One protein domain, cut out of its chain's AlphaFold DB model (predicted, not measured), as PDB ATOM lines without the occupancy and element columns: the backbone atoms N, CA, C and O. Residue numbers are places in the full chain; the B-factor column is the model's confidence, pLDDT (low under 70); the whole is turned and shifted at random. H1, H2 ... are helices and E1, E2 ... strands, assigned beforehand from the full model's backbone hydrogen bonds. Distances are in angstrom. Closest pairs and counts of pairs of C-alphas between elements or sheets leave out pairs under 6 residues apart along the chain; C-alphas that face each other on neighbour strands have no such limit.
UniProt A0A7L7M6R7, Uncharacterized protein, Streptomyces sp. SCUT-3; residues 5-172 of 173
ATOM      1  N   GLU A   5     -35.870  36.701  34.541       69.19
ATOM      2  CA  GLU A   5     -34.454  37.072  34.591       69.19
ATOM      3  C   GLU A   5     -34.040  37.945  33.400       69.19
ATOM      4  O   GLU A   5     -33.284  38.896  33.581       69.19
ATOM      5  N   THR A   6     -34.570  37.694  32.201       68.81
ATOM      6  CA  THR A   6     -34.333  38.565  31.035       68.81
ATOM      7  C   THR A   6     -34.992  39.923  31.225       68.81
ATOM      8  O   THR A   6     -34.371  40.951  30.973       68.81
ATOM      9  N   VAL A   7     -36.202  39.949  31.783       67.12
ATOM     10  CA  VAL A   7     -36.885  41.191  32.167       67.12
ATOM     11  C   VAL A   7     -36.057  41.995  33.178       67.12
ATOM     12  O   VAL A   7     -35.889  43.199  33.008       67.12
ATOM     13  N   LYS A   8     -35.494  41.345  34.205       68.56
ATOM     14  CA  LYS A   8     -34.641  42.005  35.211       68.56
ATOM     15  C   LYS A   8     -33.327  42.544  34.645       68.56
ATOM     16  O   LYS A   8     -32.843  43.540  35.167       68.56
ATOM     17  N   ARG A   9     -32.734  41.885  33.643       69.31
ATOM     18  CA  ARG A   9     -31.509  42.369  32.979       69.31
ATOM     19  C   ARG A   9     -31.793  43.519  32.018       69.31
ATOM     20  O   ARG A   9     -31.011  44.462  31.954       69.31
ATOM     21  N   ALA A  10     -32.919  43.451  31.310       62.03
ATOM     22  CA  ALA A  10     -33.329  44.476  30.362       62.03
ATOM     23  C   ALA A  10     -33.800  45.770  31.046       62.03
ATOM     24  O   ALA A  10     -33.698  46.841  30.454       62.03
ATOM     25  N   LEU A  11     -34.324  45.694  32.272       66.62
ATOM     26  CA  LEU A  11     -34.811  46.854  33.021       66.62
ATOM     27  C   LEU A  11     -33.764  47.372  34.026       66.62
ATOM     28  O   LEU A  11     -33.008  46.579  34.589       66.62
ATOM     29  N   PRO A  12     -33.731  48.685  34.320       60.31
ATOM     30  CA  PRO A  12     -32.840  49.230  35.342       60.31
ATOM     31  C   PRO A  12     -33.121  48.608  36.718       60.31
ATOM     32  O   PRO A  12     -34.273  48.399  37.102       60.31
ATOM     33  N   SER A  13     -32.062  48.309  37.473       56.00
ATOM     34  CA  SER A  13     -32.188  47.652  38.778       56.00
ATOM     35  C   SER A  13     -32.706  48.610  39.855       56.00
ATOM     36  O   SER A  13     -32.143  49.676  40.095       56.00
ATOM     37  N   GLY A  14     -33.774  48.195  40.539       52.50
ATOM     38  CA  GLY A  14     -34.329  48.888  41.698       52.50
ATOM     39  C   GLY A  14     -35.832  49.123  41.574       52.50
ATOM     40  O   GLY A  14     -36.291  49.784  40.653       52.50
ATOM     41  N   VAL A  15     -36.574  48.670  42.588       53.34
ATOM     42  CA  VAL A  15     -38.023  48.884  42.799       53.34
ATOM     43  C   VAL A  15     -38.951  47.929  42.018       53.34
ATOM     44  O   VAL A  15     -38.585  47.338  41.008       53.34
ATOM     45  N   GLY A  16     -40.139  47.688  42.588       58.16
ATOM     46  CA  GLY A  16     -41.092  46.650  42.186       58.16
ATOM     47  C   GLY A  16     -41.505  46.690  40.714       58.16
ATOM     48  O   GLY A  16     -41.754  47.753  40.147       58.16
ATOM     49  N   VAL A  17     -41.610  45.497  40.128       62.97
ATOM     50  CA  VAL A  17     -42.036  45.271  38.746       62.97
ATOM     51  C   VAL A  17     -43.551  45.091  38.713       62.97
ATOM     52  O   VAL A  17     -44.087  44.222  39.402       62.97
ATOM     53  N   ALA A  18     -44.245  45.882  37.896       65.94
ATOM     54  CA  ALA A  18     -45.663  45.694  37.608       65.94
ATOM     55  C   ALA A  18     -45.837  45.199  36.170       65.94
ATOM     56  O   ALA A  18     -45.388  45.849  35.231       65.94
ATOM     57  N   SER A  19     -46.519  44.068  35.982       70.06
ATOM     58  CA  SER A  19     -46.844  43.538  34.655       70.06
ATOM     59  C   SER A  19     -48.344  43.593  34.394       70.06
ATOM     60  O   SER A  19     -49.141  43.208  35.249       70.06
ATOM     61  N   SER A  20     -48.735  43.990  33.188       75.88
ATOM     62  CA  SER A  20     -50.113  43.903  32.705       75.88
ATOM     63  C   SER A  20     -50.160  43.111  31.404       75.88
ATOM     64  O   SER A  20     -49.304  43.297  30.541       75.88
ATOM     65  N   TRP A  21     -51.142  42.218  31.284       74.25
ATOM     66  CA  TRP A  21     -51.344  41.354  30.121       74.25
ATOM     67  C   TRP A  21     -52.773  41.479  29.612       74.25
ATOM     68  O   TRP A  21     -53.720  41.490  30.400       74.25
ATOM     69  N   ARG A  22     -52.935  41.589  28.292       79.12
ATOM     70  CA  ARG A  22     -54.245  41.625  27.632       79.12
ATOM     71  C   ARG A  22     -54.206  40.851  26.326       79.12
ATOM     72  O   ARG A  22     -53.420  41.182  25.443       79.12
ATOM     73  N   VAL A  23     -55.116  39.893  26.193       77.25
ATOM     74  CA  VAL A  23     -55.440  39.225  24.930       77.25
ATOM     75  C   VAL A  23     -56.732  39.840  24.403       77.25
ATOM     76  O   VAL A  23     -57.694  40.008  25.153       77.25
ATOM     77  N   ARG A  24     -56.749  40.213  23.127       77.56
ATOM     78  CA  ARG A  24     -57.950  40.633  22.409       77.56
ATOM     79  C   ARG A  24     -58.092  39.771  21.170       77.56
ATOM     80  O   ARG A  24     -57.234  39.830  20.294       77.56
ATOM     81  N   ASP A  25     -59.185  39.030  21.110       72.06
ATOM     82  CA  ASP A  25     -59.617  38.275  19.944       72.06
ATOM     83  C   ASP A  25     -61.010  38.780  19.553       72.06
ATOM     84  O   ASP A  25     -61.969  38.637  20.313       72.06
ATOM     85  N   TYR A  26     -61.105  39.445  18.403       58.62
ATOM     86  CA  TYR A  26     -62.365  39.962  17.865       58.62
ATOM     87  C   TYR A  26     -62.859  39.154  16.658       58.62
ATOM     88  O   TYR A  26     -63.572  39.694  15.815       58.62
ATOM     89  N   GLY A  27     -62.453  37.887  16.499       57.97
ATOM     90  CA  GLY A  27     -62.859  37.019  15.379       57.97
ATOM     91  C   GLY A  27     -62.392  37.480  13.984       57.97
ATOM     92  O   GLY A  27     -62.526  36.745  13.004       57.97
ATOM     93  N   ASN A  28     -61.851  38.698  13.885       62.81
ATOM     94  CA  ASN A  28     -61.240  39.322  12.714       62.81
ATOM     95  C   ASN A  28     -59.886  39.977  12.998       62.81
ATOM     96  O   ASN A  28     -59.260  40.514  12.089       62.81
ATOM     97  N   SER A  29     -59.469  39.986  14.258       69.81
ATOM     98  CA  SER A  29     -58.205  40.543  14.700       69.81
ATOM     99  C   SER A  29     -57.809  39.846  15.985       69.81
ATOM    100  O   SER A  29     -58.650  39.576  16.844       69.81
ATOM    101  N   PHE A  30     -56.523  39.556  16.097       83.44
ATOM    102  CA  PHE A  30     -55.924  39.002  17.294       83.44
ATOM    103  C   PHE A  30     -54.772  39.904  17.710       83.44
ATOM    104  O   PHE A  30     -53.932  40.267  16.884       83.44
ATOM    105  N   SER A  31     -54.731  40.263  18.991       86.50
ATOM    106  CA  SER A  31     -53.587  40.946  19.578       86.50
ATOM    107  C   SER A  31     -53.347  40.491  21.010       86.50
ATOM    108  O   SER A  31     -54.280  40.372  21.807       86.50
ATOM    109  N   VAL A  32     -52.081  40.309  21.360       86.06
ATOM    110  CA  VAL A  32     -51.630  40.141  22.739       86.06
ATOM    111  C   VAL A  32     -50.714  41.299  23.060       86.06
ATOM    112  O   VAL A  32     -49.818  41.626  22.288       86.06
ATOM    113  N   ASN A  33     -50.953  41.931  24.199       87.00
ATOM    114  CA  ASN A  33     -50.124  43.013  24.696       87.00
ATOM    115  C   ASN A  33     -49.658  42.676  26.107       87.00
ATOM    116  O   ASN A  33     -50.468  42.329  26.971       87.00
ATOM    117  N   CYS A  34     -48.363  42.833  26.324       85.06
ATOM    118  CA  CYS A  34     -47.713  42.799  27.613       85.06
ATOM    119  C   CYS A  34     -47.032  44.145  27.836       85.06
ATOM    120  O   CYS A  34     -46.287  44.615  26.982       85.06
ATOM    121  N   SER A  35     -47.264  44.748  28.996       82.94
ATOM    122  CA  SER A  35     -46.475  45.892  29.446       82.94
ATOM    123  C   SER A  35     -45.891  45.568  30.807       82.94
ATOM    124  O   SER A  35     -46.632  45.160  31.707       82.94
ATOM    125  N   ILE A  36     -44.590  45.761  30.951       80.56
ATOM    126  CA  ILE A  36     -43.836  45.571  32.182       80.56
ATOM    127  C   ILE A  36     -43.254  46.924  32.558       80.56
ATOM    128  O   ILE A  36     -42.536  47.524  31.772       80.56
ATOM    129  N   TRP A  37     -43.553  47.402  33.756       75.69
ATOM    130  CA  TRP A  37     -43.113  48.703  34.240       75.69
ATOM    131  C   TRP A  37     -42.233  48.538  35.470       75.69
ATOM    132  O   TRP A  37     -42.572  47.770  36.376       75.69
ATOM    133  N   VAL A  38     -41.150  49.308  35.522       68.62
ATOM    134  CA  VAL A  38     -40.373  49.538  36.741       68.62
ATOM    135  C   VAL A  38     -40.624  50.962  37.182       68.62
ATOM    136  O   VAL A  38     -40.448  51.917  36.423       68.62
ATOM    137  N   HIS A  39     -41.082  51.103  38.421       61.44
ATOM    138  CA  HIS A  39     -41.453  52.395  38.974       61.44
ATOM    139  C   HIS A  39     -40.305  53.412  38.824       61.44
ATOM    140  O   HIS A  39     -39.208  53.182  39.324       61.44
ATOM    141  N   ALA A  40     -40.579  54.539  38.156       61.59
ATOM    142  CA  ALA A  40     -39.645  55.639  37.876       61.59
ATOM    143  C   ALA A  40     -38.435  55.327  36.961       61.59
ATOM    144  O   ALA A  40     -37.649  56.234  36.695       61.59
ATOM    145  N   ALA A  41     -38.297  54.099  36.446       63.62
ATOM    146  CA  ALA A  41     -37.153  53.682  35.628       63.62
ATOM    147  C   ALA A  41     -37.504  53.368  34.160       63.62
ATOM    148  O   ALA A  41     -36.601  53.189  33.347       63.62
ATOM    149  N   GLY A  42     -38.796  53.337  33.820       74.75
ATOM    150  CA  GLY A  42     -39.300  53.071  32.470       74.75
ATOM    151  C   GLY A  42     -40.007  51.721  32.360       74.75
ATOM    152  O   GLY A  42     -40.361  51.097  33.366       74.75
ATOM    153  N   GLY A  43     -40.259  51.273  31.132       78.75
ATOM    154  CA  GLY A  43     -41.012  50.045  30.891       78.75
ATOM    155  C   GLY A  43     -40.625  49.312  29.617       78.75
ATOM    156  O   GLY A  43     -40.055  49.884  28.697       78.75
ATOM    157  N   LEU A  44     -40.954  48.028  29.567       83.00
ATOM    158  CA  LEU A  44     -40.899  47.193  28.376       83.00
ATOM    159  C   LEU A  44     -42.318  46.938  27.894       83.00
ATOM    160  O   LEU A  44     -43.203  46.569  28.668       83.00
ATOM    161  N   HIS A  45     -42.518  47.082  26.598       87.62
ATOM    162  CA  HIS A  45     -43.756  46.730  25.936       87.62
ATOM    163  C   HIS A  45     -43.489  45.622  24.940       87.62
ATOM    164  O   HIS A  45     -42.533  45.680  24.174       87.62
ATOM    165  N   LEU A  46     -44.352  44.617  24.954       90.75
ATOM    166  CA  LEU A  46     -44.372  43.549  23.979       90.75
ATOM    167  C   LEU A  46     -45.770  43.482  23.386       90.75
ATOM    168  O   LEU A  46     -46.774  43.467  24.104       90.75
ATOM    169  N   ARG A  47     -45.843  43.415  22.066       91.88
ATOM    170  CA  ARG A  47     -47.091  43.292  21.328       91.88
ATOM    171  C   ARG A  47     -46.929  42.219  20.276       91.88
ATOM    172  O   ARG A  47     -45.952  42.227  19.543       91.88
ATOM    173  N   ALA A  48     -47.902  41.327  20.196       92.88
ATOM    174  CA  ALA A  48     -48.049  40.380  19.108       92.88
ATOM    175  C   ALA A  48     -49.398  40.613  18.444       92.88
ATOM    176  O   ALA A  48     -50.405  40.762  19.136       92.88
ATOM    177  N   GLU A  49     -49.430  40.639  17.119       91.94
ATOM    178  CA  GLU A  49     -50.658  40.800  16.348       91.94
ATOM    179  C   GLU A  49     -50.694  39.832  15.186       91.94
ATOM    180  O   GLU A  49     -49.689  39.654  14.504       91.94
ATOM    181  N   LEU A  50     -51.868  39.271  14.914       89.94
ATOM    182  CA  LEU A  50     -52.092  38.537  13.677       89.94
ATOM    183  C   LEU A  50     -52.420  39.540  12.564       89.94
ATOM    184  O   LEU A  50     -53.419  40.262  12.646       89.94
ATOM    185  N   LYS A  51     -51.563  39.607  11.545       90.00
ATOM    186  CA  LYS A  51     -51.655  40.534  10.411       90.00
ATOM    187  C   LYS A  51     -51.691  39.775   9.087       90.00
ATOM    188  O   LYS A  51     -51.310  38.614   9.014       90.00
ATOM    189  N   GLU A  52     -52.137  40.465   8.043       87.81
ATOM    190  CA  GLU A  52     -52.051  40.016   6.651       87.81
ATOM    191  C   GLU A  52     -50.814  40.628   5.989       87.81
ATOM    192  O   GLU A  52     -50.530  41.812   6.189       87.81
ATOM    193  N   GLY A  53     -50.123  39.848   5.160       87.38
ATOM    194  CA  GLY A  53     -49.031  40.332   4.314       87.38
ATOM    195  C   GLY A  53     -47.815  39.419   4.353       87.38
ATOM    196  O   GLY A  53     -47.682  38.576   5.239       87.38
ATOM    197  N   GLY A  54     -46.934  39.570   3.367       90.50
ATOM    198  CA  GLY A  54     -45.676  38.829   3.326       90.50
ATOM    199  C   GLY A  54     -44.582  39.461   4.190       90.50
ATOM    200  O   GLY A  54     -44.748  40.545   4.751       90.50
ATOM    201  N   LEU A  55     -43.422  38.804   4.229       91.25
ATOM    202  CA  LEU A  55     -42.235  39.293   4.935       91.25
ATOM    203  C   LEU A  55     -41.842  40.718   4.505       91.25
ATOM    204  O   LEU A  55     -41.590  41.572   5.350       91.25
ATOM    205  N   GLU A  56     -41.848  40.995   3.201       91.38
ATOM    206  CA  GLU A  56     -41.507  42.317   2.661       91.38
ATOM    207  C   GLU A  56     -42.498  43.404   3.099       91.38
ATOM    208  O   GLU A  56     -42.092  44.509   3.461       91.38
ATOM    209  N   ASP A  57     -43.797  43.091   3.134       89.88
ATOM    210  CA  ASP A  57     -44.825  44.019   3.618       89.88
ATOM    211  C   ASP A  57     -44.616  44.345   5.096       89.88
ATOM    212  O   ASP A  57     -44.722  45.504   5.511       89.88
ATOM    213  N   TRP A  58     -44.260  43.331   5.885       91.81
ATOM    214  CA  TRP A  58     -43.922  43.488   7.291       91.81
ATOM    215  C   TRP A  58     -42.671  44.360   7.479       91.81
ATOM    216  O   TRP A  58     -42.760  45.362   8.195       91.81
ATOM    217  N   LYS A  59     -41.557  44.079   6.780       89.44
ATOM    218  CA  LYS A  59     -40.332  44.907   6.827       89.44
ATOM    219  C   LYS A  59     -40.633  46.360   6.439       89.44
ATOM    220  O   LYS A  59     -40.226  47.299   7.128       89.44
ATOM    221  N   MET A  60     -41.423  46.571   5.381       87.75
ATOM    222  CA  MET A  60     -41.873  47.907   4.976       87.75
ATOM    223  C   MET A  60     -42.734  48.592   6.042       87.75
ATOM    224  O   MET A  60     -42.600  49.802   6.238       87.75
ATOM    225  N   SER A  61     -43.623  47.858   6.719       86.88
ATOM    226  CA  SER A  61     -44.484  48.412   7.771       86.88
ATOM    227  C   SER A  61     -43.665  48.929   8.956       86.88
ATOM    228  O   SER A  61     -43.852  50.075   9.362       86.88
ATOM    229  N   LEU A  62     -42.672  48.152   9.396       84.69
ATOM    230  CA  LEU A  62     -41.747  48.517  10.468       84.69
ATOM    231  C   LEU A  62     -40.950  49.779  10.114       84.69
ATOM    232  O   LEU A  62     -40.799  50.684  10.934       84.69
ATOM    233  N   LYS A  63     -40.513  49.887   8.851       80.75
ATOM    234  CA  LYS A  63     -39.820  51.075   8.333       80.75
ATOM    235  C   LYS A  63     -40.688  52.321   8.323       80.75
ATOM    236  O   LYS A  63     -40.205  53.397   8.660       80.75
ATOM    237  N   ARG A  64     -41.957  52.201   7.929       79.44
ATOM    238  CA  ARG A  64     -42.882  53.344   7.873       79.44
ATOM    239  C   ARG A  64     -43.298  53.826   9.256       79.44
ATOM    240  O   ARG A  64     -43.482  55.024   9.432       79.44
ATOM    241  N   GLN A  65     -43.478  52.906  10.200       72.00
ATOM    242  CA  GLN A  65     -43.922  53.231  11.556       72.00
ATOM    243  C   GLN A  65     -42.787  53.811  12.411       72.00
ATOM    244  O   GLN A  65     -43.048  54.461  13.416       72.00
ATOM    245  N   GLY A  66     -41.531  53.649  11.974       65.31
ATOM    246  CA  GLY A  66     -40.365  54.057  12.755       65.31
ATOM    247  C   GLY A  66     -40.129  53.156  13.968       65.31
ATOM    248  O   GLY A  66     -39.258  53.457  14.781       65.31
ATOM    249  N   ASP A  67     -40.864  52.043  14.061       61.28
ATOM    250  CA  ASP A  67     -40.832  51.093  15.174       61.28
ATOM    251  C   ASP A  67     -39.446  50.470  15.353       61.28
ATOM    252  O   ASP A  67     -39.076  50.116  16.471       61.28
ATOM    253  N   LEU A  68     -38.664  50.390  14.264       62.38
ATOM    254  CA  LEU A  68     -37.286  49.899  14.267       62.38
ATOM    255  C   LEU A  68     -36.200  50.991  14.118       62.38
ATOM    256  O   LEU A  68     -35.025  50.696  13.897       62.38
ATOM    257  N   GLY A  69     -36.542  52.278  14.240       58.91
ATOM    258  CA  GLY A  69     -35.594  53.351  13.914       58.91
ATOM    259  C   GLY A  69     -35.050  53.232  12.478       58.91
ATOM    260  O   GLY A  69     -35.738  52.764  11.570       58.91
ATOM    261  N   GLY A  70     -33.818  53.693  12.240       56.22
ATOM    262  CA  GLY A  70     -33.152  53.502  10.948       56.22
ATOM    263  C   GLY A  70     -32.597  52.080  10.804       56.22
ATOM    264  O   GLY A  70     -31.741  51.691  11.590       56.22
ATOM    265  N   PHE A  71     -33.006  51.359   9.753       62.41
ATOM    266  CA  PHE A  71     -32.517  50.013   9.376       62.41
ATOM    267  C   PHE A  71     -30.998  49.922   9.147       62.41
ATOM    268  O   PHE A  71     -30.452  48.842   8.988       62.41
ATOM    269  N   ASN A  72     -30.281  51.042   9.116       64.69
ATOM    270  CA  ASN A  72     -28.838  51.018   8.887       64.69
ATOM    271  C   ASN A  72     -28.052  50.437  10.081       64.69
ATOM    272  O   ASN A  72     -26.890  50.098   9.906       64.69
ATOM    273  N   ASP A  73     -28.680  50.314  11.261       74.94
ATOM    274  CA  ASP A  73     -28.075  49.743  12.477       74.94
ATOM    275  C   ASP A  73     -28.825  48.485  12.985       74.94
ATOM    276  O   ASP A  73     -28.647  48.098  14.155       74.94
ATOM    277  N   SER A  74     -29.705  47.886  12.166       84.81
ATOM    278  CA  SER A  74     -30.435  46.666  12.530       84.81
ATOM    279  C   SER A  74     -29.582  45.411  12.364       84.81
ATOM    280  O   SER A  74     -28.749  45.303  11.470       84.81
ATOM    281  N   LEU A  75     -29.803  44.458  13.262       88.50
ATOM    282  CA  LEU A  75     -29.231  43.120  13.226       88.50
ATOM    283  C   LEU A  75     -30.365  42.116  13.035       88.50
ATOM    284  O   LEU A  75     -31.397  42.216  13.702       88.50
ATOM    285  N   SER A  76     -30.170  41.143  12.159       91.94
ATOM    286  CA  SER A  76     -31.070  40.005  12.017       91.94
ATOM    287  C   SER A  76     -30.848  38.990  13.133       91.94
ATOM    288  O   SER A  76     -29.748  38.869  13.675       91.94
ATOM    289  N   PHE A  77     -31.892  38.236  13.460       93.12
ATOM    290  CA  PHE A  77     -31.813  37.070  14.338       93.12
ATOM    291  C   PHE A  77     -32.894  36.048  13.977       93.12
ATOM    292  O   PHE A  77     -33.887  36.390  13.340       93.12
ATOM    293  N   ASP A  78     -32.710  34.798  14.394       92.38
ATOM    294  CA  ASP A  78     -33.733  33.759  14.256       92.38
ATOM    295  C   ASP A  78     -34.710  33.817  15.441       92.38
ATOM    296  O   ASP A  78     -34.304  33.752  16.603       92.38
ATOM    297  N   GLY A  79     -36.003  33.960  15.145       88.25
ATOM    298  CA  GLY A  79     -37.092  33.905  16.127       88.25
ATOM    299  C   GLY A  79     -38.104  32.795  15.845       88.25
ATOM    300  O   GLY A  79     -39.262  32.914  16.239       88.25
ATOM    301  N   GLY A  80     -37.704  31.773  15.083       85.88
ATOM    302  CA  GLY A  80     -38.573  30.789  14.433       85.88
ATOM    303  C   GLY A  80     -39.066  31.267  13.062       85.88
ATOM    304  O   GLY A  80     -39.477  30.482  12.214       85.88
ATOM    305  N   GLY A  81     -38.978  32.568  12.809       88.50
ATOM    306  CA  GLY A  81     -39.090  33.178  11.493       88.50
ATOM    307  C   GLY A  81     -38.032  34.268  11.343       88.50
ATOM    308  O   GLY A  81     -36.926  34.133  11.859       88.50
ATOM    309  N   GLU A  82     -38.369  35.368  10.674       94.00
ATOM    310  CA  GLU A  82     -37.431  36.485  10.527       94.00
ATOM    311  C   GLU A  82     -37.473  37.381  11.770       94.00
ATOM    312  O   GLU A  82     -38.526  37.931  12.098       94.00
ATOM    313  N   GLY A  83     -36.337  37.576  12.435       93.69
ATOM    314  CA  GLY A  83     -36.160  38.547  13.511       93.69
ATOM    315  C   GLY A  83     -35.306  39.739  13.081       93.69
ATOM    316  O   GLY A  83     -34.315  39.576  12.374       93.69
ATOM    317  N   ILE A  84     -35.671  40.944  13.526       92.44
ATOM    318  CA  ILE A  84     -34.885  42.172  13.340       92.44
ATOM    319  C   ILE A  84     -34.781  42.906  14.675       92.44
ATOM    320  O   ILE A  84     -35.792  43.247  15.284       92.44
ATOM    321  N   SER A  85     -33.562  43.167  15.136       89.62
ATOM    322  CA  SER A  85     -33.262  43.924  16.351       89.62
ATOM    323  C   SER A  85     -32.530  45.207  15.994       89.62
ATOM    324  O   SER A  85     -31.440  45.165  15.431       89.62
ATOM    325  N   GLY A  86     -33.069  46.355  16.387       85.00
ATOM    326  CA  GLY A  86     -32.290  47.592  16.405       85.00
ATOM    327  C   GLY A  86     -31.836  47.924  17.820       85.00
ATOM    328  O   GLY A  86     -31.653  47.039  18.654       85.00
ATOM    329  N   LYS A  87     -31.606  49.212  18.095       80.00
ATOM    330  CA  LYS A  87     -30.967  49.659  19.348       80.00
ATOM    331  C   LYS A  87     -31.831  49.470  20.594       80.00
ATOM    332  O   LYS A  87     -31.280  49.244  21.665       80.00
ATOM    333  N   SER A  88     -33.147  49.623  20.471       79.69
ATOM    334  CA  SER A  88     -34.072  49.657  21.616       79.69
ATOM    335  C   SER A  88     -35.366  48.880  21.392       79.69
ATOM    336  O   SER A  88     -36.334  49.043  22.138       79.69
ATOM    337  N   HIS A  89     -35.385  48.058  20.352       87.81
ATOM    338  CA  HIS A  89     -36.536  47.286  19.919       87.81
ATOM    339  C   HIS A  89     -36.059  46.007  19.231       87.81
ATOM    340  O   HIS A  89     -34.956  45.956  18.679       87.81
ATOM    341  N   ALA A  90     -36.924  45.007  19.213       91.31
ATOM    342  CA  ALA A  90     -36.797  43.841  18.363       91.31
ATOM    343  C   ALA A  90     -38.173  43.451  17.841       91.31
ATOM    344  O   ALA A  90     -39.174  43.594  18.544       91.31
ATOM    345  N   ALA A  91     -38.225  42.952  16.617       94.44
ATOM    346  CA  ALA A  91     -39.440  42.470  15.998       94.44
ATOM    347  C   ALA A  91     -39.224  41.081  15.407       94.44
ATOM    348  O   ALA A  91     -38.128  40.768  14.950       94.44
ATOM    349  N   VAL A  92     -40.277  40.270  15.405       95.44
ATOM    350  CA  VAL A  92     -40.302  38.941  14.789       95.44
ATOM    351  C   VAL A  92     -41.490  38.860  13.839       95.44
ATOM    352  O   VAL A  92     -42.617  39.231  14.185       95.44
ATOM    353  N   TYR A  93     -41.222  38.374  12.635       95.06
ATOM    354  CA  TYR A  93     -42.202  37.880  11.687       95.06
ATOM    355  C   TYR A  93     -42.266  36.364  11.810       95.06
ATOM    356  O   TYR A  93     -41.290  35.671  11.521       95.06
ATOM    357  N   LEU A  94     -43.432  35.842  12.175       94.44
ATOM    358  CA  LEU A  94     -43.674  34.407  12.217       94.44
ATOM    359  C   LEU A  94     -44.888  34.069  11.355       94.44
ATOM    360  O   LEU A  94     -45.971  34.607  11.573       94.44
ATOM    361  N   LYS A  95     -44.743  33.151  10.395       92.69
ATOM    362  CA  LYS A  95     -45.908  32.626   9.664       92.69
ATOM    363  C   LYS A  95     -46.868  31.965  10.651       92.69
ATOM    364  O   LYS A  95     -46.433  31.188  11.498       92.69
ATOM    365  N   CYS A  96     -48.146  32.305  10.551       89.88
ATOM    366  CA  CYS A  96     -49.161  31.778  11.448       89.88
ATOM    367  C   CYS A  96     -50.522  31.771  10.766       89.88
ATOM    368  O   CYS A  96     -51.133  32.819  10.563       89.88
ATOM    369  N   THR A  97     -51.025  30.578  10.496       88.75
ATOM    370  CA  THR A  97     -52.349  30.317   9.960       88.75
ATOM    371  C   THR A  97     -53.220  29.783  11.096       88.75
ATOM    372  O   THR A  97     -52.972  28.665  11.566       88.75
ATOM    373  N   PRO A  98     -54.216  30.555  11.575       83.06
ATOM    374  CA  PRO A  98     -55.101  30.114  12.647       83.06
ATOM    375  C   PRO A  98     -55.967  28.920  12.204       83.06
ATOM    376  O   PRO A  98     -56.322  28.805  11.023       83.06
ATOM    377  N   PRO A  99     -56.372  28.049  13.140       77.75
ATOM    378  CA  PRO A  99     -57.179  26.884  12.825       77.75
ATOM    379  C   PRO A  99     -58.575  27.329  12.384       77.75
ATOM    380  O   PRO A  99     -59.162  28.260  12.934       77.75
ATOM    381  N   GLY A 100     -59.132  26.667  11.368       66.38
ATOM    382  CA  GLY A 100     -60.475  26.996  10.894       66.38
ATOM    383  C   GLY A 100     -60.572  28.385  10.260       66.38
ATOM    384  O   GLY A 100     -61.616  29.027  10.368       66.38
ATOM    385  N   GLN A 101     -59.529  28.846   9.563       60.19
ATOM    386  CA  GLN A 101     -59.561  30.067   8.750       60.19
ATOM    387  C   GLN A 101     -60.794  30.126   7.817       60.19
ATOM    388  O   GLN A 101     -61.326  31.197   7.546       60.19
ATOM    389  N   GLU A 102     -61.328  28.967   7.421       53.53
ATOM    390  CA  GLU A 102     -62.570  28.793   6.656       53.53
ATOM    391  C   GLU A 102     -63.879  28.903   7.469       53.53
ATOM    392  O   GLU A 102     -64.971  28.749   6.918       53.53
ATOM    393  N   SER A 103     -63.823  29.186   8.767       48.22
ATOM    394  CA  SER A 103     -64.987  29.214   9.667       48.22
ATOM    395  C   SER A 103     -65.175  30.549  10.391       48.22
ATOM    396  O   SER A 103     -66.308  30.899  10.720       48.22
ATOM    397  N   LEU A 104     -64.117  31.358  10.531       55.75
ATOM    398  CA  LEU A 104     -64.184  32.679  11.159       55.75
ATOM    399  C   LEU A 104     -64.265  33.795  10.097       55.75
ATOM    400  O   LEU A 104     -63.326  33.963   9.311       55.75
ATOM    401  N   PRO A 105     -65.364  34.583  10.039       53.09
ATOM    402  CA  PRO A 105     -65.611  35.568   8.976       53.09
ATOM    403  C   PRO A 105     -64.490  36.591   8.770       53.09
ATOM    404  O   PRO A 105     -64.317  37.093   7.661       53.09
ATOM    405  N   GLY A 106     -63.744  36.908   9.829       58.28
ATOM    406  CA  GLY A 106     -62.673  37.889   9.792       58.28
ATOM    407  C   GLY A 106     -61.316  37.359   9.327       58.28
ATOM    408  O   GLY A 106     -60.579  38.097   8.680       58.28
ATOM    409  N   PHE A 107     -61.014  36.080   9.570       61.44
ATOM    410  CA  PHE A 107     -59.761  35.440   9.142       61.44
ATOM    411  C   PHE A 107     -59.848  34.808   7.745       61.44
ATOM    412  O   PHE A 107     -58.827  34.675   7.072       61.44
ATOM    413  N   LYS A 108     -61.068  34.525   7.257       59.41
ATOM    414  CA  LYS A 108     -61.366  33.984   5.912       59.41
ATOM    415  C   LYS A 108     -60.719  34.712   4.734       59.41
ATOM    416  O   LYS A 108     -60.664  34.167   3.637       59.41
ATOM    417  N   ARG A 109     -60.340  35.977   4.917       66.00
ATOM    418  CA  ARG A 109     -59.816  36.839   3.846       66.00
ATOM    419  C   ARG A 109     -58.307  37.026   3.897       66.00
ATOM    420  O   ARG A 109     -57.766  37.606   2.961       66.00
ATOM    421  N   MET A 110     -57.658  36.570   4.966       76.62
ATOM    422  CA  MET A 110     -56.208  36.645   5.078       76.62
ATOM    423  C   MET A 110     -55.601  35.588   4.153       76.62
ATOM    424  O   MET A 110     -55.917  34.412   4.279       76.62
ATOM    425  N   LYS A 111     -54.808  35.977   3.158       82.19
ATOM    426  CA  LYS A 111     -54.154  35.018   2.257       82.19
ATOM    427  C   LYS A 111     -52.816  34.576   2.826       82.19
ATOM    428  O   LYS A 111     -52.449  33.420   2.663       82.19
ATOM    429  N   ASN A 112     -52.125  35.495   3.491       87.31
ATOM    430  CA  ASN A 112     -50.814  35.289   4.084       87.31
ATOM    431  C   ASN A 112     -50.826  35.822   5.526       87.31
ATOM    432  O   ASN A 112     -50.259  36.889   5.788       87.31
ATOM    433  N   PRO A 113     -51.506  35.126   6.455       89.81
ATOM    434  CA  PRO A 113     -51.514  35.524   7.849       89.81
ATOM    435  C   PRO A 113     -50.142  35.278   8.501       89.81
ATOM    436  O   PRO A 113     -49.465  34.274   8.256       89.81
ATOM    437  N   HIS A 114     -49.721  36.217   9.340       92.50
ATOM    438  CA  HIS A 114     -48.493  36.118  10.121       92.50
ATOM    439  C   HIS A 114     -48.657  36.799  11.478       92.50
ATOM    440  O   HIS A 114     -49.403  37.770  11.627       92.50
ATOM    441  N   LEU A 115     -47.926  36.316  12.476       92.94
ATOM    442  CA  LEU A 115     -47.717  37.030  13.721       92.94
ATOM    443  C   LEU A 115     -46.623  38.079  13.519       92.94
ATOM    444  O   LEU A 115     -45.488  37.771  13.159       92.94
ATOM    445  N   SER A 116     -46.997  39.332  13.752       94.38
ATOM    446  CA  SER A 116     -46.109  40.481  13.851       94.38
ATOM    447  C   SER A 116     -45.887  40.753  15.331       94.38
ATOM    448  O   SER A 116     -46.795  41.219  16.024       94.38
ATOM    449  N   VAL A 117     -44.700  40.410  15.824       94.44
ATOM    450  CA  VAL A 117     -44.311  40.607  17.221       94.44
ATOM    451  C   VAL A 117     -43.309  41.742  17.302       94.44
ATOM    452  O   VAL A 117     -42.400  41.807  16.483       94.44
ATOM    453  N   ILE A 118     -43.474  42.640  18.266       92.94
ATOM    454  CA  ILE A 118     -42.558  43.750  18.530       92.94
ATOM    455  C   ILE A 118     -42.380  43.866  20.042       92.94
ATOM    456  O   ILE A 118     -43.364  43.899  20.784       92.94
ATOM    457  N   ALA A 119     -41.134  43.938  20.493       90.56
ATOM    458  CA  ALA A 119     -40.741  44.279  21.851       90.56
ATOM    459  C   ALA A 119     -39.936  45.583  21.827       90.56
ATOM    460  O   ALA A 119     -39.052  45.738  20.988       90.56
ATOM    461  N   TRP A 120     -40.230  46.527  22.720       87.44
ATOM    462  CA  TRP A 120     -39.525  47.809  22.798       87.44
ATOM    463  C   TRP A 120     -39.503  48.380  24.217       87.44
ATOM    464  O   TRP A 120     -40.409  48.140  25.017       87.44
ATOM    465  N   GLY A 121     -38.464  49.158  24.521       79.31
ATOM    466  CA  GLY A 121     -38.380  49.947  25.752       79.31
ATOM    467  C   GLY A 121     -39.074  51.309  25.620       79.31
ATOM    468  O   GLY A 121     -39.007  51.948  24.570       79.31
ATOM    469  N   VAL A 122     -39.715  51.770  26.693       74.94
ATOM    470  CA  VAL A 122     -40.312  53.107  26.855       74.94
ATOM    471  C   VAL A 122     -39.589  53.829  27.989       74.94
ATOM    472  O   VAL A 122     -39.260  53.209  28.997       74.94
ATOM    473  N   ASP A 123     -39.337  55.127  27.809       66.88
ATOM    474  CA  ASP A 123     -38.497  55.968  28.678       66.88
ATOM    475  C   ASP A 123     -37.016  55.536  28.687       66.88
ATOM    476  O   ASP A 123     -36.368  55.372  29.722       66.88
ATOM    477  N   ALA A 124     -36.470  55.381  27.473       54.69
ATOM    478  CA  ALA A 124     -35.125  54.889  27.149       54.69
ATOM    479  C   ALA A 124     -33.944  55.653  27.788       54.69
ATOM    480  O   ALA A 124     -32.813  55.181  27.709       54.69
ATOM    481  N   GLU A 125     -34.162  56.816  28.411       57.31
ATOM    482  CA  GLU A 125     -33.088  57.614  29.026       57.31
ATOM    483  C   GLU A 125     -32.383  56.885  30.182       57.31
ATOM    484  O   GLU A 125     -31.197  57.130  30.417       57.31
ATOM    485  N   ASN A 126     -33.096  55.966  30.844       54.25
ATOM    486  CA  ASN A 126     -32.593  55.138  31.945       54.25
ATOM    487  C   ASN A 126     -32.174  53.726  31.514       54.25
ATOM    488  O   ASN A 126     -31.598  52.990  32.316       54.25
ATOM    489  N   PHE A 127     -32.453  53.335  30.269       61.75
ATOM    490  CA  PHE A 127     -32.010  52.052  29.734       61.75
ATOM    491  C   PHE A 127     -30.534  52.133  29.327       61.75
ATOM    492  O   PHE A 127     -30.050  53.225  29.006       61.75
ATOM    493  N   PRO A 128     -29.794  51.006  29.332       56.38
ATOM    494  CA  PRO A 128     -28.402  50.980  28.899       56.38
ATOM    495  C   PRO A 128     -28.264  51.666  27.534       56.38
ATOM    496  O   PRO A 128     -28.841  51.229  26.536       56.38
ATOM    497  N   LYS A 129     -27.554  52.801  27.497       50.66
ATOM    498  CA  LYS A 129     -27.425  53.601  26.277       50.66
ATOM    499  C   LYS A 129     -26.684  52.791  25.216       50.66
ATOM    500  O   LYS A 129     -25.620  52.244  25.477       50.66
ATOM    501  N   SER A 130     -27.290  52.753  24.031       47.91
ATOM    502  CA  SER A 130     -26.797  52.240  22.747       47.91
ATOM    503  C   SER A 130     -25.312  51.856  22.706       47.91
ATOM    504  O   SER A 130     -24.443  52.727  22.725       47.91
ATOM    505  N   GLY A 131     -25.049  50.559  22.561       51.03
ATOM    506  CA  GLY A 131     -23.708  49.991  22.401       51.03
ATOM    507  C   GLY A 131     -23.565  48.618  23.049       51.03
ATOM    508  O   GLY A 131     -22.650  47.880  22.707       51.03
ATOM    509  N   ASP A 132     -24.481  48.266  23.953       63.34
ATOM    510  CA  ASP A 132     -24.483  46.960  24.587       63.34
ATOM    511  C   ASP A 132     -25.335  45.969  23.784       63.34
ATOM    512  O   ASP A 132     -26.572  46.007  23.806       63.34
ATOM    513  N   ASP A 133     -24.661  45.076  23.063       74.00
ATOM    514  CA  ASP A 133     -25.290  43.937  22.393       74.00
ATOM    515  C   ASP A 133     -26.098  43.077  23.373       74.00
ATOM    516  O   ASP A 133     -27.025  42.385  22.950       74.00
ATOM    517  N   SER A 134     -25.805  43.136  24.680       78.94
ATOM    518  CA  SER A 134     -26.569  42.418  25.701       78.94
ATOM    519  C   SER A 134     -28.028  42.879  25.764       78.94
ATOM    520  O   SER A 134     -28.928  42.042  25.756       78.94
ATOM    521  N   TYR A 135     -28.287  44.190  25.704       80.50
ATOM    522  CA  TYR A 135     -29.648  44.727  25.744       80.50
ATOM    523  C   TYR A 135     -30.426  44.383  24.473       80.50
ATOM    524  O   TYR A 135     -31.590  43.986  24.541       80.50
ATOM    525  N   ARG A 136     -29.768  44.469  23.306       85.81
ATOM    526  CA  ARG A 136     -30.363  44.045  22.029       85.81
ATOM    527  C   ARG A 136     -30.767  42.571  22.080       85.81
ATOM    528  O   ARG A 136     -31.886  42.225  21.716       85.81
ATOM    529  N   ARG A 137     -29.878  41.716  22.594       88.25
ATOM    530  CA  ARG A 137     -30.124  40.279  22.776       88.25
ATOM    531  C   ARG A 137     -31.253  39.998  23.763       88.25
ATOM    532  O   ARG A 137     -32.077  39.128  23.492       88.25
ATOM    533  N   ASP A 138     -31.326  40.732  24.870       86.75
ATOM    534  CA  ASP A 138     -32.401  40.565  25.850       86.75
ATOM    535  C   ASP A 138     -33.762  40.999  25.268       86.75
ATOM    536  O   ASP A 138     -34.738  40.264  25.407       86.75
ATOM    537  N   ILE A 139     -33.854  42.118  24.532       88.00
ATOM    538  CA  ILE A 139     -35.105  42.490  23.842       88.00
ATOM    539  C   ILE A 139     -35.462  41.486  22.740       88.00
ATOM    540  O   ILE A 139     -36.632  41.117  22.616       88.00
ATOM    541  N   ALA A 140     -34.489  41.012  21.959       91.44
ATOM    542  CA  ALA A 140     -34.723  39.978  20.953       91.44
ATOM    543  C   ALA A 140     -35.298  38.711  21.597       91.44
ATOM    544  O   ALA A 140     -36.334  38.212  21.165       91.44
ATOM    545  N   ARG A 141     -34.710  38.253  22.706       91.00
ATOM    546  CA  ARG A 141     -35.214  37.116  23.484       91.00
ATOM    547  C   ARG A 141     -36.640  37.330  23.998       91.00
ATOM    548  O   ARG A 141     -37.454  36.406  23.967       91.00
ATOM    549  N   LEU A 142     -36.969  38.544  24.436       90.44
ATOM    550  CA  LEU A 142     -38.330  38.897  24.841       90.44
ATOM    551  C   LEU A 142     -39.312  38.822  23.662       90.44
ATOM    552  O   LEU A 142     -40.404  38.274  23.818       90.44
ATOM    553  N   ALA A 143     -38.928  39.302  22.477       92.75
ATOM    554  CA  ALA A 143     -39.739  39.170  21.266       92.75
ATOM    555  C   ALA A 143     -39.940  37.693  20.867       92.75
ATOM    556  O   ALA A 143     -41.058  37.295  20.538       92.75
ATOM    557  N   VAL A 144     -38.901  36.860  20.970       92.50
ATOM    558  CA  VAL A 144     -38.987  35.407  20.730       92.50
ATOM    559  C   VAL A 144     -39.946  34.734  21.719       92.50
ATOM    560  O   VAL A 144     -40.887  34.059  21.308       92.50
ATOM    561  N   SER A 145     -39.809  35.012  23.018       90.25
ATOM    562  CA  SER A 145     -40.698  34.465  24.061       90.25
ATOM    563  C   SER A 145     -42.164  34.878  23.865       90.25
ATOM    564  O   SER A 145     -43.106  34.118  24.116       90.25
ATOM    565  N   MET A 146     -42.382  36.111  23.406       90.56
ATOM    566  CA  MET A 146     -43.713  36.608  23.072       90.56
ATOM    567  C   MET A 146     -44.283  35.915  21.833       90.56
ATOM    568  O   MET A 146     -45.488  35.670  21.774       90.56
ATOM    569  N   THR A 147     -43.428  35.567  20.871       90.88
ATOM    570  CA  THR A 147     -43.811  34.820  19.671       90.88
ATOM    571  C   THR A 147     -44.350  33.443  20.039       90.88
ATOM    572  O   THR A 147     -45.442  33.097  19.598       90.88
ATOM    573  N   GLU A 148     -43.675  32.711  20.926       87.81
ATOM    574  CA  GLU A 148     -44.141  31.408  21.425       87.81
ATOM    575  C   GLU A 148     -45.501  31.511  22.119       87.81
ATOM    576  O   GLU A 148     -46.435  30.743  21.854       87.81
ATOM    577  N   THR A 149     -45.642  32.529  22.971       87.00
ATOM    578  CA  THR A 149     -46.892  32.779  23.686       87.00
ATOM    579  C   THR A 149     -48.029  33.116  22.718       87.00
ATOM    580  O   THR A 149     -49.145  32.615  22.867       87.00
ATOM    581  N   ALA A 150     -47.762  33.949  21.711       88.62
ATOM    582  CA  ALA A 150     -48.745  34.340  20.709       88.62
ATOM    583  C   ALA A 150     -49.114  33.181  19.774       88.62
ATOM    584  O   ALA A 150     -50.297  32.988  19.507       88.62
ATOM    585  N   GLN A 151     -48.138  32.382  19.331       88.12
ATOM    586  CA  GLN A 151     -48.363  31.206  18.488       88.12
ATOM    587  C   GLN A 151     -49.277  30.201  19.192       88.12
ATOM    588  O   GLN A 151     -50.257  29.739  18.606       88.12
ATOM    589  N   SER A 152     -49.008  29.943  20.476       85.94
ATOM    590  CA  SER A 152     -49.827  29.066  21.316       85.94
ATOM    591  C   SER A 152     -51.238  29.619  21.534       85.94
ATOM    592  O   SER A 152     -52.211  28.872  21.479       85.94
ATOM    593  N   ALA A 153     -51.371  30.931  21.757       84.81
ATOM    594  CA  ALA A 153     -52.665  31.572  21.989       84.81
ATOM    595  C   ALA A 153     -53.547  31.635  20.729       84.81
ATOM    596  O   ALA A 153     -54.765  31.510  20.841       84.81
ATOM    597  N   VAL A 154     -52.953  31.817  19.544       85.38
ATOM    598  CA  VAL A 154     -53.676  31.751  18.260       85.38
ATOM    599  C   VAL A 154     -53.958  30.306  17.843       85.38
ATOM    600  O   VAL A 154     -54.945  30.048  17.155       85.38
ATOM    601  N   GLY A 155     -53.106  29.362  18.247       85.31
ATOM    602  CA  GLY A 155     -53.175  27.970  17.812       85.31
ATOM    603  C   GLY A 155     -52.725  27.787  16.363       85.31
ATOM    604  O   GLY A 155     -53.353  27.026  15.629       85.31
ATOM    605  N   CYS A 156     -51.685  28.515  15.935       86.88
ATOM    606  CA  CYS A 156     -51.169  28.454  14.564       86.88
ATOM    607  C   CYS A 156     -50.911  27.001  14.130       86.88
ATOM    608  O   CYS A 156     -50.382  26.199  14.898       86.88
ATOM    609  N   THR A 157     -51.277  26.669  12.894       85.81
ATOM    610  CA  THR A 157     -51.152  25.303  12.350       85.81
ATOM    611  C   THR A 157     -49.731  24.939  11.916       85.81
ATOM    612  O   THR A 157     -49.412  23.762  11.743       85.81
ATOM    613  N   GLU A 158     -48.870  25.934  11.734       85.62
ATOM    614  CA  GLU A 158     -47.466  25.753  11.409       85.62
ATOM    615  C   GLU A 158     -46.690  25.208  12.611       85.62
ATOM    616  O   GLU A 158     -46.656  25.815  13.684       85.62
ATOM    617  N   ASN A 159     -45.973  24.105  12.389       70.56
ATOM    618  CA  ASN A 159     -44.978  23.581  13.325       70.56
ATOM    619  C   ASN A 159     -43.664  24.354  13.193       70.56
ATOM    620  O   ASN A 159     -42.642  23.812  12.768       70.56
ATOM    621  N   THR A 160     -43.703  25.644  13.505       79.62
ATOM    622  CA  THR A 160     -42.503  26.469  13.488       79.62
ATOM    623  C   THR A 160     -41.715  26.260  14.776       79.62
ATOM    624  O   THR A 160     -42.247  26.472  15.863       79.62
ATOM    625  N   SER A 161     -40.459  25.828  14.649       81.12
ATOM    626  CA  SER A 161     -39.556  25.672  15.790       81.12
ATOM    627  C   SER A 161     -39.068  27.043  16.229       81.12
ATOM    628  O   SER A 161     -38.398  27.726  15.459       81.12
ATOM    629  N   ILE A 162     -39.383  27.436  17.457       83.88
ATOM    630  CA  ILE A 162     -38.841  28.654  18.053       83.88
ATOM    631  C   ILE A 162     -37.487  28.302  18.688       83.88
ATOM    632  O   ILE A 162     -37.425  27.336  19.451       83.88
ATOM    633  N   PRO A 163     -36.396  29.010  18.348       83.25
ATOM    634  CA  PRO A 163     -35.076  28.704  18.874       83.25
ATOM    635  C   PRO A 163     -35.037  28.916  20.388       83.25
ATOM    636  O   PRO A 163     -35.522  29.920  20.912       83.25
ATOM    637  N   GLU A 164     -34.435  27.961  21.091       79.94
ATOM    638  CA  GLU A 164     -34.246  28.040  22.535       79.94
ATOM    639  C   GLU A 164     -33.051  28.943  22.881       79.94
ATOM    640  O   GLU A 164     -31.994  28.885  22.253       79.94
ATOM    641  N   GLY A 165     -33.188  29.740  23.943       80.81
ATOM    642  CA  GLY A 165     -32.088  30.531  24.499       80.81
ATOM    643  C   GLY A 165     -32.030  31.982  24.016       80.81
ATOM    644  O   GLY A 165     -33.036  32.588  23.661       80.81
ATOM    645  N   ILE A 166     -30.844  32.588  24.123       81.75
ATOM    646  CA  ILE A 166     -30.613  33.982  23.717       81.75
ATOM    647  C   ILE A 166     -30.313  33.999  22.210       81.75
ATOM    648  O   ILE A 166     -29.353  33.337  21.813       81.75
ATOM    649  N   PRO A 167     -31.062  34.759  21.386       87.06
ATOM    650  CA  PRO A 167     -30.823  34.815  19.948       87.06
ATOM    651  C   PRO A 167     -29.430  35.345  19.597       87.06
ATOM    652  O   PRO A 167     -28.941  36.309  20.197       87.06
ATOM    653  N   GLU A 168     -28.812  34.738  18.586       88.88
ATOM    654  CA  GLU A 168     -27.606  35.272  17.959       88.88
ATOM    655  C   GLU A 168     -27.992  36.422  17.020       88.88
ATOM    656  O   GLU A 168     -28.891  36.282  16.192       88.88
ATOM    657  N   LEU A 169     -27.326  37.568  17.178       87.75
ATOM    658  CA  LEU A 169     -27.549  38.746  16.343       87.75
ATOM    659  C   LEU A 169     -26.464  38.816  15.269       87.75
ATOM    660  O   LEU A 169     -25.277  38.775  15.596       87.75
ATOM    661  N   VAL A 170     -26.869  38.971  14.012       90.06
ATOM    662  CA  VAL A 170     -25.969  39.064  12.854       90.06
ATOM    663  C   VAL A 170     -26.299  40.298  12.017       90.06
ATOM    664  O   VAL A 170     -27.441  40.747  11.994       90.06
ATOM    665  N   GLU A 171     -25.313  40.876  11.333       82.00
ATOM    666  CA  GLU A 171     -25.561  41.996  10.415       82.00
ATOM    667  C   GLU A 171     -26.485  41.564   9.262       82.00
ATOM    668  O   GLU A 171     -26.328  40.463   8.721       82.00
ATOM    669  N   GLU A 172     -27.440  42.424   8.879       66.94
ATOM    670  CA  GLU A 172     -28.231  42.216   7.657       66.94
ATOM    671  C   GLU A 172     -27.284  42.207   6.442       66.94
ATOM    672  O   GLU A 172     -26.496  43.136   6.255       66.94
TER     673      GLU A 172
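AT A GLANCE: This is residues 5 to 172 of the 173 residues of an uncharacterized protein of Streptomyces sp. SCUT-3 (UniProt A0A7L7M6R7). Look for one twisted, curled sheet of seven antiparallel strands, with the long helix H3 lying slantwise over one face and the shorter H2 over part of the other. H1 sits at one end of H3, and an unnamed tail, residues 155 to 172, folds back from the end of H3 to the edge strand E4. The printed part has 168 residues, with H1 E1 E2 E3 H2 E4 E5 E6 E7 H3 along it and the sheet order E1 E2 E3 E7 E6 E5 E4. The class is mixed, helices and strands; the whole is compact, with a radius of gyration of the C-alphas of 15.8 A and spans of 49 by 35 by 30 A.

IN THESE COORDINATES: Find C-alpha 5 at (-34.454, 37.072, 34.591), where H1 begins; it ends at residue 10. From C-alpha 17 at (-42.036, 45.271, 38.746), E1 runs 26.7 A to residue 25. Next come E2, residues 30 to 38, 27.0 A, and E3, residues 42 to 52, 31.6 A. H2 takes residues 55 to 65, 15.5 A. Then read E4, residues 75 to 78, E5, residues 82 to 85, E6, residues 89 to 95, 20.2 A, and E7, residues 113 to 122, 28.2 A. H3, residues 133 to 154, runs 31.2 A to C-alpha 154 at (-53.676, 31.751, 18.260).

HOW THE PARTS SIT: In the sheet, E1 E2 E3 and E4 E5 E6 E7 are meanders, each strand the antiparallel neighbour of the one before. Check N 20 and O 35 in the hairpin E1 and E2, 2.8 A, and N 34 and O 46 in the hairpin E2 and E3, 2.8 A. E3 and E7, one from each meander, are antiparallel neighbours, with N 47 and O 118 within hydrogen-bond range at 2.8 A. In the hairpins E6 and E7, E5 and E6, and E4 and E5, look at N 92 and O 117, 2.8 A, N 84 and O 91, 2.8 A, and N 77 and O 83, 3.0 A. H3 is on the sheet at a height of 6.5 A, over E3, E7 and E6, slantwise at 40 degrees to E7 on the local plane; the closest C-alphas of E6 and H3 are those of Ala 90 and Ala 140, 5.1 A. On the opposite face H2 has a height of 9.3 A, over E7 and, only just, E6 with 3 C-alphas; the closest C-alphas of H2 and E6 are those of Leu 55 and Tyr 93, 6.9 A. H1 only grazes the sheet, with residues 7 to 10. It touches residues 135 to 142 of H3 alone, at a steep tilt of 53 degrees, opposite ways, the closest C-alphas being those of Thr 6 and Asp 138, 5.9 A. In H1, H2 and H3 every O i to N i+4 pair is within hydrogen-bond range.

THE WHOLE: The two C-alphas farthest apart are those of Gly 14 and Glu 102, 49.3 A. The printed part has no cut, and E6 to E7, 17 residues, is the long link. Residues 170 to 171 pair antiparallel with residues 75 to 76 of E4. Mean pLDDT of the printed part is 78.4; 50 residues are under 70, among them 5 to 18, 100 to 109 and 123 to 132.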